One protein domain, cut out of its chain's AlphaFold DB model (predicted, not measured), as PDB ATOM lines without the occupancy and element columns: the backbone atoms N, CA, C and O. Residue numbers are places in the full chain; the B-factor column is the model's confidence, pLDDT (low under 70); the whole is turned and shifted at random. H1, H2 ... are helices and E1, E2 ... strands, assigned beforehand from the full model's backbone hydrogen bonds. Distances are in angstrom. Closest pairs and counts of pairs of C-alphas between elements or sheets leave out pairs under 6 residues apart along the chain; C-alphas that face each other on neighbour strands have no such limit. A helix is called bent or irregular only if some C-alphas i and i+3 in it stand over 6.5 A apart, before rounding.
ATOM      1  N   MET A   1     207.327 211.359 125.178       84.94
ATOM      2  CA  MET A   1     208.076 211.417 126.450       84.94
ATOM      3  C   MET A   1     207.247 212.208 127.446       84.94
ATOM      4  O   MET A   1     206.856 213.325 127.138       84.94
ATOM      5  N   TYR A   2     206.960 211.619 128.603       92.69
ATOM      6  CA  TYR A   2     206.189 212.252 129.670       92.69
ATOM      7  C   TYR A   2     207.109 212.456 130.871       92.69
ATOM      8  O   TYR A   2     207.772 211.510 131.295       92.69
ATOM      9  N   VAL A   3     207.166 213.681 131.381       96.44
ATOM     10  CA  VAL A   3     207.917 214.032 132.590       96.44
ATOM     11  C   VAL A   3     206.945 214.651 133.573       96.44
ATOM     12  O   VAL A   3     206.125 215.477 133.190       96.44
ATOM     13  N   GLU A   4     207.048 214.258 134.834       96.19
ATOM     14  CA  GLU A   4     206.213 214.779 135.907       96.19
ATOM     15  C   GLU A   4     207.087 215.372 137.002       96.19
ATOM     16  O   GLU A   4     208.089 214.776 137.409       96.19
ATOM     17  N   ILE A   5     206.704 216.558 137.461       97.38
ATOM     18  CA  ILE A   5     207.308 217.220 138.606       97.38
ATOM     19  C   ILE A   5     206.242 217.465 139.669       97.38
ATOM     20  O   ILE A   5     205.137 217.921 139.377       97.38
ATOM     21  N   ASN A   6     206.611 217.173 140.913       96.94
ATOM     22  CA  ASN A   6     205.791 217.462 142.079       96.94
ATOM     23  C   ASN A   6     206.246 218.778 142.711       96.94
ATOM     24  O   ASN A   6     207.451 218.994 142.889       96.94
ATOM     25  N   VAL A   7     205.282 219.633 143.038       96.44
ATOM     26  CA  VAL A   7     205.467 220.955 143.650       96.44
ATOM     27  C   VAL A   7     204.481 221.138 144.804       96.44
ATOM     28  O   VAL A   7     203.527 220.377 144.931       96.44
ATOM     29  N   ALA A   8     204.713 222.133 145.660       95.06
ATOM     30  CA  ALA A   8     203.834 222.391 146.804       95.06
ATOM     31  C   ALA A   8     202.468 222.977 146.396       95.06
ATOM     32  O   ALA A   8     201.460 222.664 147.018       95.06
ATOM     33  N   ASP A   9     202.439 223.819 145.359       96.19
ATOM     34  CA  ASP A   9     201.214 224.403 144.807       96.19
ATOM     35  C   ASP A   9     201.302 224.412 143.277       96.19
ATOM     36  O   ASP A   9     202.027 225.215 142.676       96.19
ATOM     37  N   ALA A  10     200.583 223.491 142.634       97.12
ATOM     38  CA  ALA A  10     200.635 223.326 141.187       97.12
ATOM     39  C   ALA A  10     199.980 224.499 140.464       97.12
ATOM     40  O   ALA A  10     200.464 224.906 139.409       97.12
ATOM     41  N   ARG A  11     198.921 225.080 141.041       96.62
ATOM     42  CA  ARG A  11     198.231 226.222 140.439       96.62
ATOM     43  C   ARG A  11     199.147 227.435 140.396       96.62
ATOM     44  O   ARG A  11     199.356 227.983 139.319       96.62
ATOM     45  N   ARG A  12     199.734 227.802 141.540       96.06
ATOM     46  CA  ARG A  12     200.669 228.933 141.622       96.06
ATOM     47  C   ARG A  12     201.880 228.717 140.715       96.06
ATOM     48  O   ARG A  12     202.247 229.607 139.961       96.06
ATOM     49  N   CYS A  13     202.467 227.518 140.735       96.88
ATOM     50  CA  CYS A  13     203.590 227.181 139.859       96.88
ATOM     51  C   CYS A  13     203.230 227.360 138.375       96.88
ATOM     52  O   CYS A  13     204.000 227.937 137.612       96.88
ATOM     53  N   VAL A  14     202.055 226.901 137.944       95.75
ATOM     54  CA  VAL A  14     201.658 227.020 136.539       95.75
ATOM     55  C   VAL A  14     201.347 228.465 136.151       95.75
ATOM     56  O   VAL A  14     201.877 228.939 135.145       95.75
ATOM     57  N   GLU A  15     200.521 229.151 136.941       94.38
ATOM     58  CA  GLU A  15     200.049 230.506 136.641       94.38
ATOM     59  C   GLU A  15     201.182 231.543 136.714       94.38
ATOM     60  O   GLU A  15     201.304 232.349 135.794       94.38
ATOM     61  N   ASP A  16     202.045 231.478 137.735       94.44
ATOM     62  CA  ASP A  16     203.049 232.523 137.999       94.44
ATOM     63  C   ASP A  16     204.429 232.220 137.398       94.44
ATOM     64  O   ASP A  16     205.228 233.129 137.185       94.44
ATOM     65  N   VAL A  17     204.759 230.941 137.173       94.69
ATOM     66  CA  VAL A  17     206.113 230.529 136.760       94.69
ATOM     67  C   VAL A  17     206.101 229.892 135.379       94.69
ATOM     68  O   VAL A  17     206.842 230.317 134.492       94.69
ATOM     69  N   VAL A  18     205.271 228.871 135.158       94.50
ATOM     70  CA  VAL A  18     205.282 228.147 133.880       94.50
ATOM     71  C   VAL A  18     204.841 229.048 132.734       94.50
ATOM     72  O   VAL A  18     205.488 229.026 131.691       94.50
ATOM     73  N   PHE A  19     203.786 229.845 132.905       92.25
ATOM     74  CA  PHE A  19     203.306 230.730 131.838       92.25
ATOM     75  C   PHE A  19     204.262 231.882 131.500       92.25
ATOM     76  O   PHE A  19     204.252 232.340 130.360       92.25
ATOM     77  N   GLU A  20     205.143 232.275 132.419       91.44
ATOM     78  CA  GLU A  20     206.221 233.237 132.146       91.44
ATOM     79  C   GLU A  20     207.397 232.596 131.389       91.44
ATOM     80  O   GLU A  20     208.049 233.224 130.556       91.44
ATOM     81  N   LEU A  21     207.676 231.315 131.651       90.50
ATOM     82  CA  LEU A  21     208.807 230.594 131.054       90.50
ATOM     83  C   LEU A  21     208.475 229.943 129.708       90.50
ATOM     84  O   LEU A  21     209.349 229.767 128.855       90.50
ATOM     85  N   VAL A  22     207.224 229.526 129.528       88.94
ATOM     86  CA  VAL A  22     206.772 228.744 128.379       88.94
ATOM     87  C   VAL A  22     205.911 229.608 127.470       88.94
ATOM     88  O   VAL A  22     204.818 230.025 127.836       88.94
ATOM     89  N   CYS A  23     206.343 229.777 126.216       84.19
ATOM     90  CA  CYS A  23     205.479 230.381 125.205       84.19
ATOM     91  C   CYS A  23     204.263 229.489 124.940       84.19
ATOM     92  O   CYS A  23     204.405 228.354 124.473       84.19
ATOM     93  N   THR A  24     203.068 230.043 125.124       81.94
ATOM     94  CA  THR A  24     201.797 229.394 124.768       81.94
ATOM     95  C   THR A  24     201.729 229.005 123.290       81.94
ATOM     96  O   THR A  24     201.090 228.017 122.948       81.94
ATOM     97  N   CYS A  25     202.472 229.698 122.420       86.06
ATOM     98  CA  CYS A  25     202.626 229.366 121.004       86.06
ATOM     99  C   CYS A  25     203.210 227.966 120.737       86.06
ATOM    100  O   CYS A  25     202.967 227.391 119.678       86.06
ATOM    101  N   ASN A  26     203.971 227.411 121.685       87.62
ATOM    102  CA  ASN A  26     204.560 226.075 121.572       87.62
ATOM    103  C   ASN A  26     203.669 224.981 122.182       87.62
ATOM    104  O   ASN A  26     203.998 223.794 122.073       87.62
ATOM    105  N   LEU A  27     202.554 225.359 122.814       91.69
ATOM    106  CA  LEU A  27     201.609 224.428 123.414       91.69
ATOM    107  C   LEU A  27     200.564 223.998 122.395       91.69
ATOM    108  O   LEU A  27     199.864 224.808 121.795       91.69
ATOM    109  N   LYS A  28     200.419 222.685 122.258       93.31
ATOM    110  CA  LYS A  28     199.313 222.065 121.539       93.31
ATOM    111  C   LYS A  28     198.035 222.112 122.362       93.31
ATOM    112  O   LYS A  28     196.956 222.322 121.819       93.31
ATOM    113  N   THR A  29     198.147 221.850 123.660       94.62
ATOM    114  CA  THR A  29     197.023 221.909 124.595       94.62
ATOM    115  C   THR A  29     197.527 221.951 126.035       94.62
ATOM    116  O   THR A  29     198.655 221.539 126.323       94.62
ATOM    117  N   LEU A  30     196.661 222.419 126.931       95.00
ATOM    118  CA  LEU A  30     196.815 222.324 128.375       95.00
ATOM    119  C   LEU A  30     195.699 221.435 128.916       95.00
ATOM    120  O   LEU A  30     194.516 221.709 128.699       95.00
ATOM    121  N   ILE A  31     196.081 220.378 129.624       97.00
ATOM    122  CA  ILE A  31     195.150 219.544 130.381       97.00
ATOM    123  C   ILE A  31     195.185 220.026 131.827       97.00
ATOM    124  O   ILE A  31     196.268 220.204 132.377       97.00
ATOM    125  N   TYR A  32     194.021 220.207 132.437       97.69
ATOM    126  CA  TYR A  32     193.889 220.439 133.874       97.69
ATOM    127  C   TYR A  32     192.959 219.386 134.459       97.69
ATOM    128  O   TYR A  32     191.853 219.192 133.944       97.69
ATOM    129  N   ALA A  33     193.398 218.730 135.526       97.81
ATOM    130  CA  ALA A  33     192.615 217.776 136.289       97.81
ATOM    131  C   ALA A  33     192.672 218.083 137.790       97.81
ATOM    132  O   ALA A  33     193.689 218.544 138.306       97.81
ATOM    133  N   GLU A  34     191.569 217.782 138.471       97.44
ATOM    134  CA  GLU A  34     191.469 217.720 139.931       97.44
ATOM    135  C   GLU A  34     191.164 216.269 140.307       97.44
ATOM    136  O   GLU A  34     190.179 215.688 139.835       97.44
ATOM    137  N   GLY A  35     192.037 215.658 141.107       95.69
ATOM    138  CA  GLY A  35     192.063 214.214 141.300       95.69
ATOM    139  C   GLY A  35     192.247 213.490 139.963       95.69
ATOM    140  O   GLY A  35     193.171 213.774 139.206       95.69
ATOM    141  N   SER A  36     191.341 212.564 139.644       95.06
ATOM    142  CA  SER A  36     191.345 211.842 138.364       95.06
ATOM    143  C   SER A  36     190.466 212.483 137.287       95.06
ATOM    144  O   SER A  36     190.338 211.920 136.202       95.06
ATOM    145  N   ILE A  37     189.838 213.634 137.558       97.44
ATOM    146  CA  ILE A  37     188.808 214.197 136.681       97.44
ATOM    147  C   ILE A  37     189.327 215.409 135.924       97.44
ATOM    148  O   ILE A  37     189.685 216.434 136.508       97.44
ATOM    149  N   VAL A  38     189.271 215.323 134.598       97.44
ATOM    150  CA  VAL A  38     189.642 216.424 133.714       97.44
ATOM    151  C   VAL A  38     188.613 217.550 133.791       97.44
ATOM    152  O   VAL A  38     187.400 217.349 133.659       97.44
ATOM    153  N   LYS A  39     189.113 218.768 133.986       97.31
ATOM    154  CA  LYS A  39     188.356 220.022 133.952       97.31
ATOM    155  C   LYS A  39     188.640 220.809 132.673       97.31
ATOM    156  O   LYS A  39     187.707 221.401 132.134       97.31
ATOM    157  N   LEU A  40     189.871 220.752 132.148       95.00
ATOM    158  CA  LEU A  40     190.249 221.336 130.853       95.00
ATOM    159  C   LEU A  40     191.072 220.358 129.995       95.00
ATOM    160  O   LEU A  40     191.849 219.586 130.551       95.00
ATOM    161  N   PRO A  41     190.966 220.433 128.655       94.62
ATOM    162  CA  PRO A  41     190.109 221.358 127.909       94.62
ATOM    163  C   PRO A  41     188.629 220.912 127.903       94.62
ATOM    164  O   PRO A  41     188.350 219.745 128.186       94.62
ATOM    165  N   PRO A  42     187.673 221.802 127.550       94.88
ATOM    166  CA  PRO A  42     186.231 221.525 127.638       94.88
ATOM    167  C   PRO A  42     185.761 220.255 126.915       94.88
ATOM    168  O   PRO A  42     184.822 219.595 127.349       94.88
ATOM    169  N   ALA A  43     186.445 219.877 125.833       95.19
ATOM    170  CA  ALA A  43     186.153 218.664 125.068       95.19
ATOM    171  C   ALA A  43     186.313 217.359 125.876       95.19
ATOM    172  O   ALA A  43     185.799 216.324 125.459       95.19
ATOM    173  N   PHE A  44     187.024 217.403 127.007       95.38
ATOM    174  CA  PHE A  44     187.288 216.256 127.876       95.38
ATOM    175  C   PHE A  44     186.793 216.474 129.309       95.38
ATOM    176  O   PHE A  44     187.172 215.734 130.211       95.38
ATOM    177  N   THR A  45     185.964 217.488 129.562       93.50
ATOM    178  CA  THR A  45     185.456 217.737 130.913       93.50
ATOM    179  C   THR A  45     184.703 216.509 131.445       93.50
ATOM    180  O   THR A  45     183.871 215.939 130.743       93.50
ATOM    181  N   LYS A  46     184.981 216.128 132.700       94.31
ATOM    182  CA  LYS A  46     184.501 214.905 133.384       94.31
ATOM    183  C   LYS A  46     185.108 213.584 132.897       94.31
ATOM    184  O   LYS A  46     184.783 212.552 133.475       94.31
ATOM    185  N   ALA A  47     185.968 213.598 131.880       96.44
ATOM    186  CA  ALA A  47     186.692 212.402 131.470       96.44
ATOM    187  C   ALA A  47     187.775 212.032 132.493       96.44
ATOM    188  O   ALA A  47     188.250 212.883 133.257       96.44
ATOM    189  N   ASP A  48     188.174 210.762 132.471       97.12
ATOM    190  CA  ASP A  48     189.278 210.268 133.282       97.12
ATOM    191  C   ASP A  48     190.618 210.810 132.763       97.12
ATOM    192  O   ASP A  48     190.921 210.785 131.565       97.12
ATOM    193  N   PHE A  49     191.441 211.310 133.681       96.06
ATOM    194  CA  PHE A  49     192.728 211.916 133.365       96.06
ATOM    195  C   PHE A  49     193.677 210.950 132.658       96.06
ATOM    196  O   PHE A  49     194.398 211.366 131.746       96.06
ATOM    197  N   LYS A  50     193.686 209.667 133.037       94.44
ATOM    198  CA  LYS A  50     194.596 208.684 132.445       94.44
ATOM    199  C   LYS A  50     194.269 208.473 130.972       94.44
ATOM    200  O   LYS A  50     195.183 208.529 130.149       94.44
ATOM    201  N   GLU A  51     192.990 208.316 130.643       94.50
ATOM    202  CA  GLU A  51     192.533 208.161 129.256       94.50
ATOM    203  C   GLU A  51     192.906 209.386 128.405       94.50
ATOM    204  O   GLU A  51     193.483 209.269 127.320       94.50
ATOM    205  N   VAL A  52     192.638 210.589 128.919       95.06
ATOM    206  CA  VAL A  52     192.922 211.841 128.201       95.06
ATOM    207  C   VAL A  52     194.428 212.052 128.028       95.06
ATOM    208  O   VAL A  52     194.872 212.464 126.951       95.06
ATOM    209  N   LYS A  53     195.228 211.726 129.050       94.00
ATOM    210  CA  LYS A  53     196.692 211.758 128.978       94.00
ATOM    211  C   LYS A  53     197.202 210.828 127.884       94.00
ATOM    212  O   LYS A  53     197.984 211.270 127.050       94.00
ATOM    213  N   GLU A  54     196.761 209.572 127.859       92.75
ATOM    214  CA  GLU A  54     197.179 208.592 126.847       92.75
ATOM    215  C   GLU A  54     196.812 209.046 125.429       92.75
ATOM    216  O   GLU A  54     197.605 208.902 124.499       92.75
ATOM    217  N   ARG A  55     195.645 209.681 125.271       93.06
ATOM    218  CA  ARG A  55     195.179 210.199 123.981       93.06
ATOM    219  C   ARG A  55     195.964 211.414 123.485       93.06
ATOM    220  O   ARG A  55     196.203 211.544 122.284       93.06
ATOM    221  N   LEU A  56     196.289 212.354 124.371       92.44
ATOM    222  CA  LEU A  56     196.845 213.654 123.976       92.44
ATOM    223  C   LEU A  56     198.370 213.705 124.070       92.44
ATOM    224  O   LEU A  56     198.997 214.460 123.322       92.44
ATOM    225  N   CYS A  57     198.963 212.895 124.941       91.88
ATOM    226  CA  CYS A  57     200.392 212.893 125.205       91.88
ATOM    227  C   CYS A  57     201.159 211.883 124.336       91.88
ATOM    228  O   CYS A  57     201.826 210.976 124.830       91.88
ATOM    229  N   SER A  58     201.095 212.057 123.016       82.50
ATOM    230  CA  SER A  58     201.902 211.265 122.077       82.50
ATOM    231  C   SER A  58     203.336 211.793 121.899       82.50
ATOM    232  O   SER A  58     204.185 211.093 121.352       82.50
ATOM    233  N   GLY A  59     203.612 213.020 122.357       84.12
ATOM    234  CA  GLY A  59     204.875 213.740 122.167       84.12
ATOM    235  C   GLY A  59     205.564 214.104 123.481       84.12
ATOM    236  O   GLY A  59     205.631 213.291 124.402       84.12
ATOM    237  N   GLU A  60     206.125 215.308 123.553       92.44
ATOM    238  CA  GLU A  60     206.712 215.863 124.775       92.44
ATOM    239  C   GLU A  60     205.609 216.450 125.658       92.44
ATOM    240  O   GLU A  60     204.898 217.364 125.234       92.44
ATOM    241  N   CYS A  61     205.460 215.932 126.878       95.75
ATOM    242  CA  CYS A  61     204.506 216.474 127.840       95.75
ATOM    243  C   CYS A  61     205.128 216.629 129.215       95.75
ATOM    244  O   CYS A  61     205.766 215.705 129.724       95.75
ATOM    245  N   LEU A  62     204.870 217.779 129.821       96.75
ATOM    246  CA  LEU A  62     205.273 218.081 131.183       96.75
ATOM    247  C   LEU A  62     204.038 218.132 132.071       96.75
ATOM    248  O   LEU A  62     203.138 218.928 131.814       96.75
ATOM    249  N   ALA A  63     204.019 217.310 133.110       97.44
ATOM    250  CA  ALA A  63     203.028 217.360 134.166       97.44
ATOM    251  C   ALA A  63     203.575 218.093 135.395       97.44
ATOM    252  O   ALA A  63     204.696 217.833 135.832       97.44
ATOM    253  N   ILE A  64     202.761 218.985 135.954       97.94
ATOM    254  CA  ILE A  64     202.993 219.671 137.223       97.94
ATOM    255  C   ILE A  64     201.860 219.270 138.159       97.94
ATOM    256  O   ILE A  64     200.691 219.512 137.845       97.94
ATOM    257  N   SER A  65     202.213 218.647 139.281       97.50
ATOM    258  CA  SER A  65     201.257 218.113 140.250       97.50
ATOM    259  C   SER A  65     201.570 218.572 141.671       97.50
ATOM    260  O   SER A  65     202.736 218.723 142.037       97.50
ATOM    261  N   ASP A  66     200.528 218.777 142.471       96.94
ATOM    262  CA  ASP A  66     200.611 218.972 143.927       96.94
ATOM    263  C   ASP A  66     199.869 217.871 144.708       96.94
ATOM    264  O   ASP A  66     199.647 217.982 145.911       96.94
ATOM    265  N   GLY A  67     199.499 216.781 144.028       94.12
ATOM    266  CA  GLY A  67     198.760 215.651 144.598       94.12
ATOM    267  C   GLY A  67     197.236 215.795 144.540       94.12
ATOM    268  O   GLY A  67     196.544 214.778 144.533       94.12
ATOM    269  N   GLU A  68     196.710 217.016 144.425       95.94
ATOM    270  CA  GLU A  68     195.280 217.272 144.203       95.94
ATOM    271  C   GLU A  68     195.018 217.743 142.771       95.94
ATOM    272  O   GLU A  68     194.096 217.271 142.104       95.94
ATOM    273  N   ARG A  69     195.845 218.666 142.287       97.88
ATOM    274  CA  ARG A  69     195.735 219.310 140.983       97.88
ATOM    275  C   ARG A  69     196.860 218.824 140.094       97.88
ATOM    276  O   ARG A  69     198.009 218.722 140.516       97.88
ATOM    277  N   THR A  70     196.541 218.547 138.837       98.00
ATOM    278  CA  THR A  70     197.532 218.178 137.827       98.00
ATOM    279  C   THR A  70     197.307 218.981 136.559       98.00
ATOM    280  O   THR A  70     196.230 218.954 135.962       98.00
ATOM    281  N   TYR A  71     198.357 219.669 136.126       97.81
ATOM    282  CA  TYR A  71     198.409 220.385 134.859       97.81
ATOM    283  C   TYR A  71     199.365 219.659 133.926       97.81
ATOM    284  O   TYR A  71     200.504 219.407 134.305       97.81
ATOM    285  N   VAL A  72     198.934 219.343 132.707       97.38
ATOM    286  CA  VAL A  72     199.800 218.739 131.689       97.38
ATOM    287  C   VAL A  72     199.904 219.665 130.494       97.38
ATOM    288  O   VAL A  72     198.934 219.869 129.760       97.38
ATOM    289  N   LEU A  73     201.103 220.192 130.283       96.31
ATOM    290  CA  LEU A  73     201.467 220.935 129.090       96.31
ATOM    291  C   LEU A  73     201.859 219.940 128.007       96.31
ATOM    292  O   LEU A  73     202.808 219.174 128.179       96.31
ATOM    293  N   VAL A  74     201.128 219.950 126.898       95.69
ATOM    294  CA  VAL A  74     201.432 219.135 125.721       95.69
ATOM    295  C   VAL A  74     202.058 220.042 124.673       95.69
ATOM    296  O   VAL A  74     201.421 220.994 124.219       95.69
ATOM    297  N   PHE A  75     203.290 219.748 124.272       94.12
ATOM    298  CA  PHE A  75     204.058 220.599 123.368       94.12
ATOM    299  C   PHE A  75     203.962 220.126 121.913       94.12
ATOM    300  O   PHE A  75     203.840 218.930 121.642       94.12
ATOM    301  N   TYR A  76     204.049 221.065 120.967       90.31
ATOM    302  CA  TYR A  76     204.324 220.733 119.564       90.31
ATOM    303  C   TYR A  76     205.783 220.304 119.385       90.31
ATOM    304  O   TYR A  76     206.052 219.249 118.817       90.31
ATOM    305  N   THR A  77     206.710 221.133 119.879       83.94
ATOM    306  CA  THR A  77     208.162 220.924 119.814       83.94
ATOM    307  C   THR A  77     208.857 221.667 120.958       83.94
ATOM    308  O   THR A  77     208.509 222.825 121.212       83.94
ATOM    309  N   LEU A  78     209.891 221.086 121.570       84.75
ATOM    310  CA  LEU A  78     210.794 221.775 122.501       84.75
ATOM    311  C   LEU A  78     212.236 221.787 121.988       84.75
ATOM    312  O   LEU A  78     212.842 220.750 121.745       84.75
ATOM    313  N   LYS A  79     212.840 222.979 121.899       83.06
ATOM    314  CA  LYS A  79     214.259 223.120 121.517       83.06
ATOM    315  C   LYS A  79     215.230 222.762 122.648       83.06
ATOM    316  O   LYS A  79     216.292 222.212 122.394       83.06
ATOM    317  N   MET A  80     214.872 223.096 123.888       84.00
ATOM    318  CA  MET A  80     215.693 222.899 125.097       84.00
ATOM    319  C   MET A  80     215.675 221.446 125.611       84.00
ATOM    320  O   MET A  80     216.521 221.066 126.423       84.00
ATOM    321  N   GLY A  81     214.729 220.634 125.126       90.50
ATOM    322  CA  GLY A  81     214.440 219.297 125.631       90.50
ATOM    323  C   GLY A  81     213.591 219.315 126.906       90.50
ATOM    324  O   GLY A  81     213.757 220.158 127.790       90.50
ATOM    325  N   LEU A  82     212.675 218.352 127.005       93.06
ATOM    326  CA  LEU A  82     211.680 218.273 128.077       93.06
ATOM    327  C   LEU A  82     212.281 218.147 129.490       93.06
ATOM    328  O   LEU A  82     211.788 218.779 130.419       93.06
ATOM    329  N   ALA A  83     213.351 217.362 129.660       93.25
ATOM    330  CA  ALA A  83     213.972 217.140 130.970       93.25
ATOM    331  C   ALA A  83     214.615 218.415 131.543       93.25
ATOM    332  O   ALA A  83     214.424 218.731 132.716       93.25
ATOM    333  N   ASN A  84     215.314 219.179 130.699       94.00
ATOM    334  CA  ASN A  84     215.933 220.444 131.097       94.00
ATOM    335  C   ASN A  84     214.870 221.478 131.490       94.00
ATOM    336  O   ASN A  84     215.004 222.145 132.514       94.00
ATOM    337  N   LEU A  85     213.783 221.567 130.713       93.94
ATOM    338  CA  LEU A  85     212.657 222.443 131.033       93.94
ATOM    339  C   LEU A  85     211.996 222.051 132.365       93.94
ATOM    340  O   LEU A  85     211.721 222.917 133.193       93.94
ATOM    341  N   ALA A  86     211.778 220.753 132.593       95.69
ATOM    342  CA  ALA A  86     211.193 220.248 133.833       95.69
ATOM    343  C   ALA A  86     212.042 220.607 135.059       95.69
ATOM    344  O   ALA A  86     211.502 221.028 136.083       95.69
ATOM    345  N   GLN A  87     213.367 220.476 134.949       95.25
ATOM    346  CA  GLN A  87     214.281 220.858 136.020       95.25
ATOM    347  C   GLN A  87     214.232 222.366 136.294       95.25
ATOM    348  O   GLN A  87     214.092 222.764 137.450       95.25
ATOM    349  N   LEU A  88     214.267 223.192 135.246       94.81
ATOM    350  CA  LEU A  88     214.200 224.647 135.375       94.81
ATOM    351  C   LEU A  88     212.903 225.095 136.065       94.81
ATOM    352  O   LEU A  88     212.951 225.886 137.006       94.81
ATOM    353  N   ILE A  89     211.753 224.550 135.653       95.25
ATOM    354  CA  ILE A  89     210.457 224.858 136.277       95.25
ATOM    355  C   ILE A  89     210.437 224.396 137.733       95.25
ATOM    356  O   ILE A  89     210.025 225.156 138.607       95.25
ATOM    357  N   LYS A  90     210.915 223.180 138.026       95.12
ATOM    358  CA  LYS A  90     210.952 222.660 139.399       95.12
ATOM    359  C   LYS A  90     211.793 223.548 140.318       95.12
ATOM    360  O   LYS A  90     211.402 223.795 141.455       95.12
ATOM    361  N   GLU A  91     212.942 224.024 139.856       94.31
ATOM    362  CA  GLU A  91     213.787 224.930 140.635       94.31
ATOM    363  C   GLU A  91     213.134 226.303 140.824       94.31
ATOM    364  O   GLU A  91     213.198 226.855 141.921       94.31
ATOM    365  N   ALA A  92     212.486 226.843 139.790       94.00
ATOM    366  CA  ALA A  92     211.808 228.133 139.861       94.00
ATOM    367  C   ALA A  92     210.581 228.099 140.790       94.00
ATOM    368  O   ALA A  92     210.434 228.976 141.638       94.00
ATOM    369  N   CYS A  93     209.760 227.047 140.719       93.81
ATOM    370  CA  CYS A  93     208.565 226.903 141.557       93.81
ATOM    371  C   CYS A  93     208.861 226.636 143.042       93.81
ATOM    372  O   CYS A  93     207.969 226.793 143.863       93.81
TER     373      CYS A  93
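What this domain is: This is residues 1 to 93 of the 96 residues of an uncharacterized protein of Pyrobaculum aerophilum (strain ATCC 51768 / DSM 7523 / JCM 9630 / CIP 104966 / NBRC 100827 / IM2) (UniProt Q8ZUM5). A strongly twisted five-stranded sheet is sandwiched between helices, with H1 and H3 covering one face over E4, E5 and E1, and the shorter H2 on the other face over E5 and E2. The three helices run along the strands. The printed part has 93 residues, with three named helices and five named strands in the order E1 H1 E2 E3 H2 E4 E5 H3. The sheet, of order E1 E4 E5 E2 E3, is mixed, and the class is mixed, helices and strands. The whole is compact, with a radius of gyration of the C-alphas of 12.1 A, and rounded, spanning 32 by 27 by 19 A.

How they stand to each other: Start at E1, residues 2 to 6, an edge strand parallel to E4, residues 61 to 65, at 20 degrees; look for N 5 and O 63, 2.9 A apart. E4 forms a hairpin with E5, residues 69 to 75, with N 64 and O 71 at 2.8 A. E5 is antiparallel to E2, residues 27 to 34, with N 31 and O 72 at 2.9 A. E2 forms a hairpin with the other edge strand E3, residues 37 to 40, with N 39 and O 32 at 2.8 A. H1, residues 10 to 21, lies over E4 and E5 at a height over the sheet of 10.4 A; its closest C-alphas to E4 are those of Ala 10 and Ser 65, 5.3 A. E1, H1 and E2 form a split strand-helix-strand unit, two strands running the same way with E4 and E5 between them, its crossover right-handed. H3, residues 82 to 93, is on the same face at 8.9 A, over E1 and E4. With residues 89 to 93 alone it touches H1, closest at C-alphas 13 and 93, 5.3 A, at a steep tilt of 65 degrees, opposite ways. On the opposite face is H2, residues 49 to 56, at 8.6 A, completing three layers, helices on both faces of a sheet. H2 and H3 have every O i to N i+4 pair within hydrogen-bond range, H1 6 of 8.

Where its parts are: Find C-alpha 2 at (206.189, 212.252, 129.670), where E1 begins its 13.5 A. H1 spans 14.9 A and is neither bent nor irregular, but only just: C-alphas 16 and 19 are 6.4 A apart. E2 spans 20.5 A, E3 9.3 A, H2 10.4 A, E4 12.9 A and E5 19.5 A. H3 covers 16.3 A, ending at C-alpha 93 at (208.565, 226.903, 141.557).

The domain as a whole: The farthest C-alphas, those of Lys 46 and Met 80, are 33.2 A apart. The printed part has no cut and no long link. Mean pLDDT of the printed part is 93.8, and no printed residue is under 70.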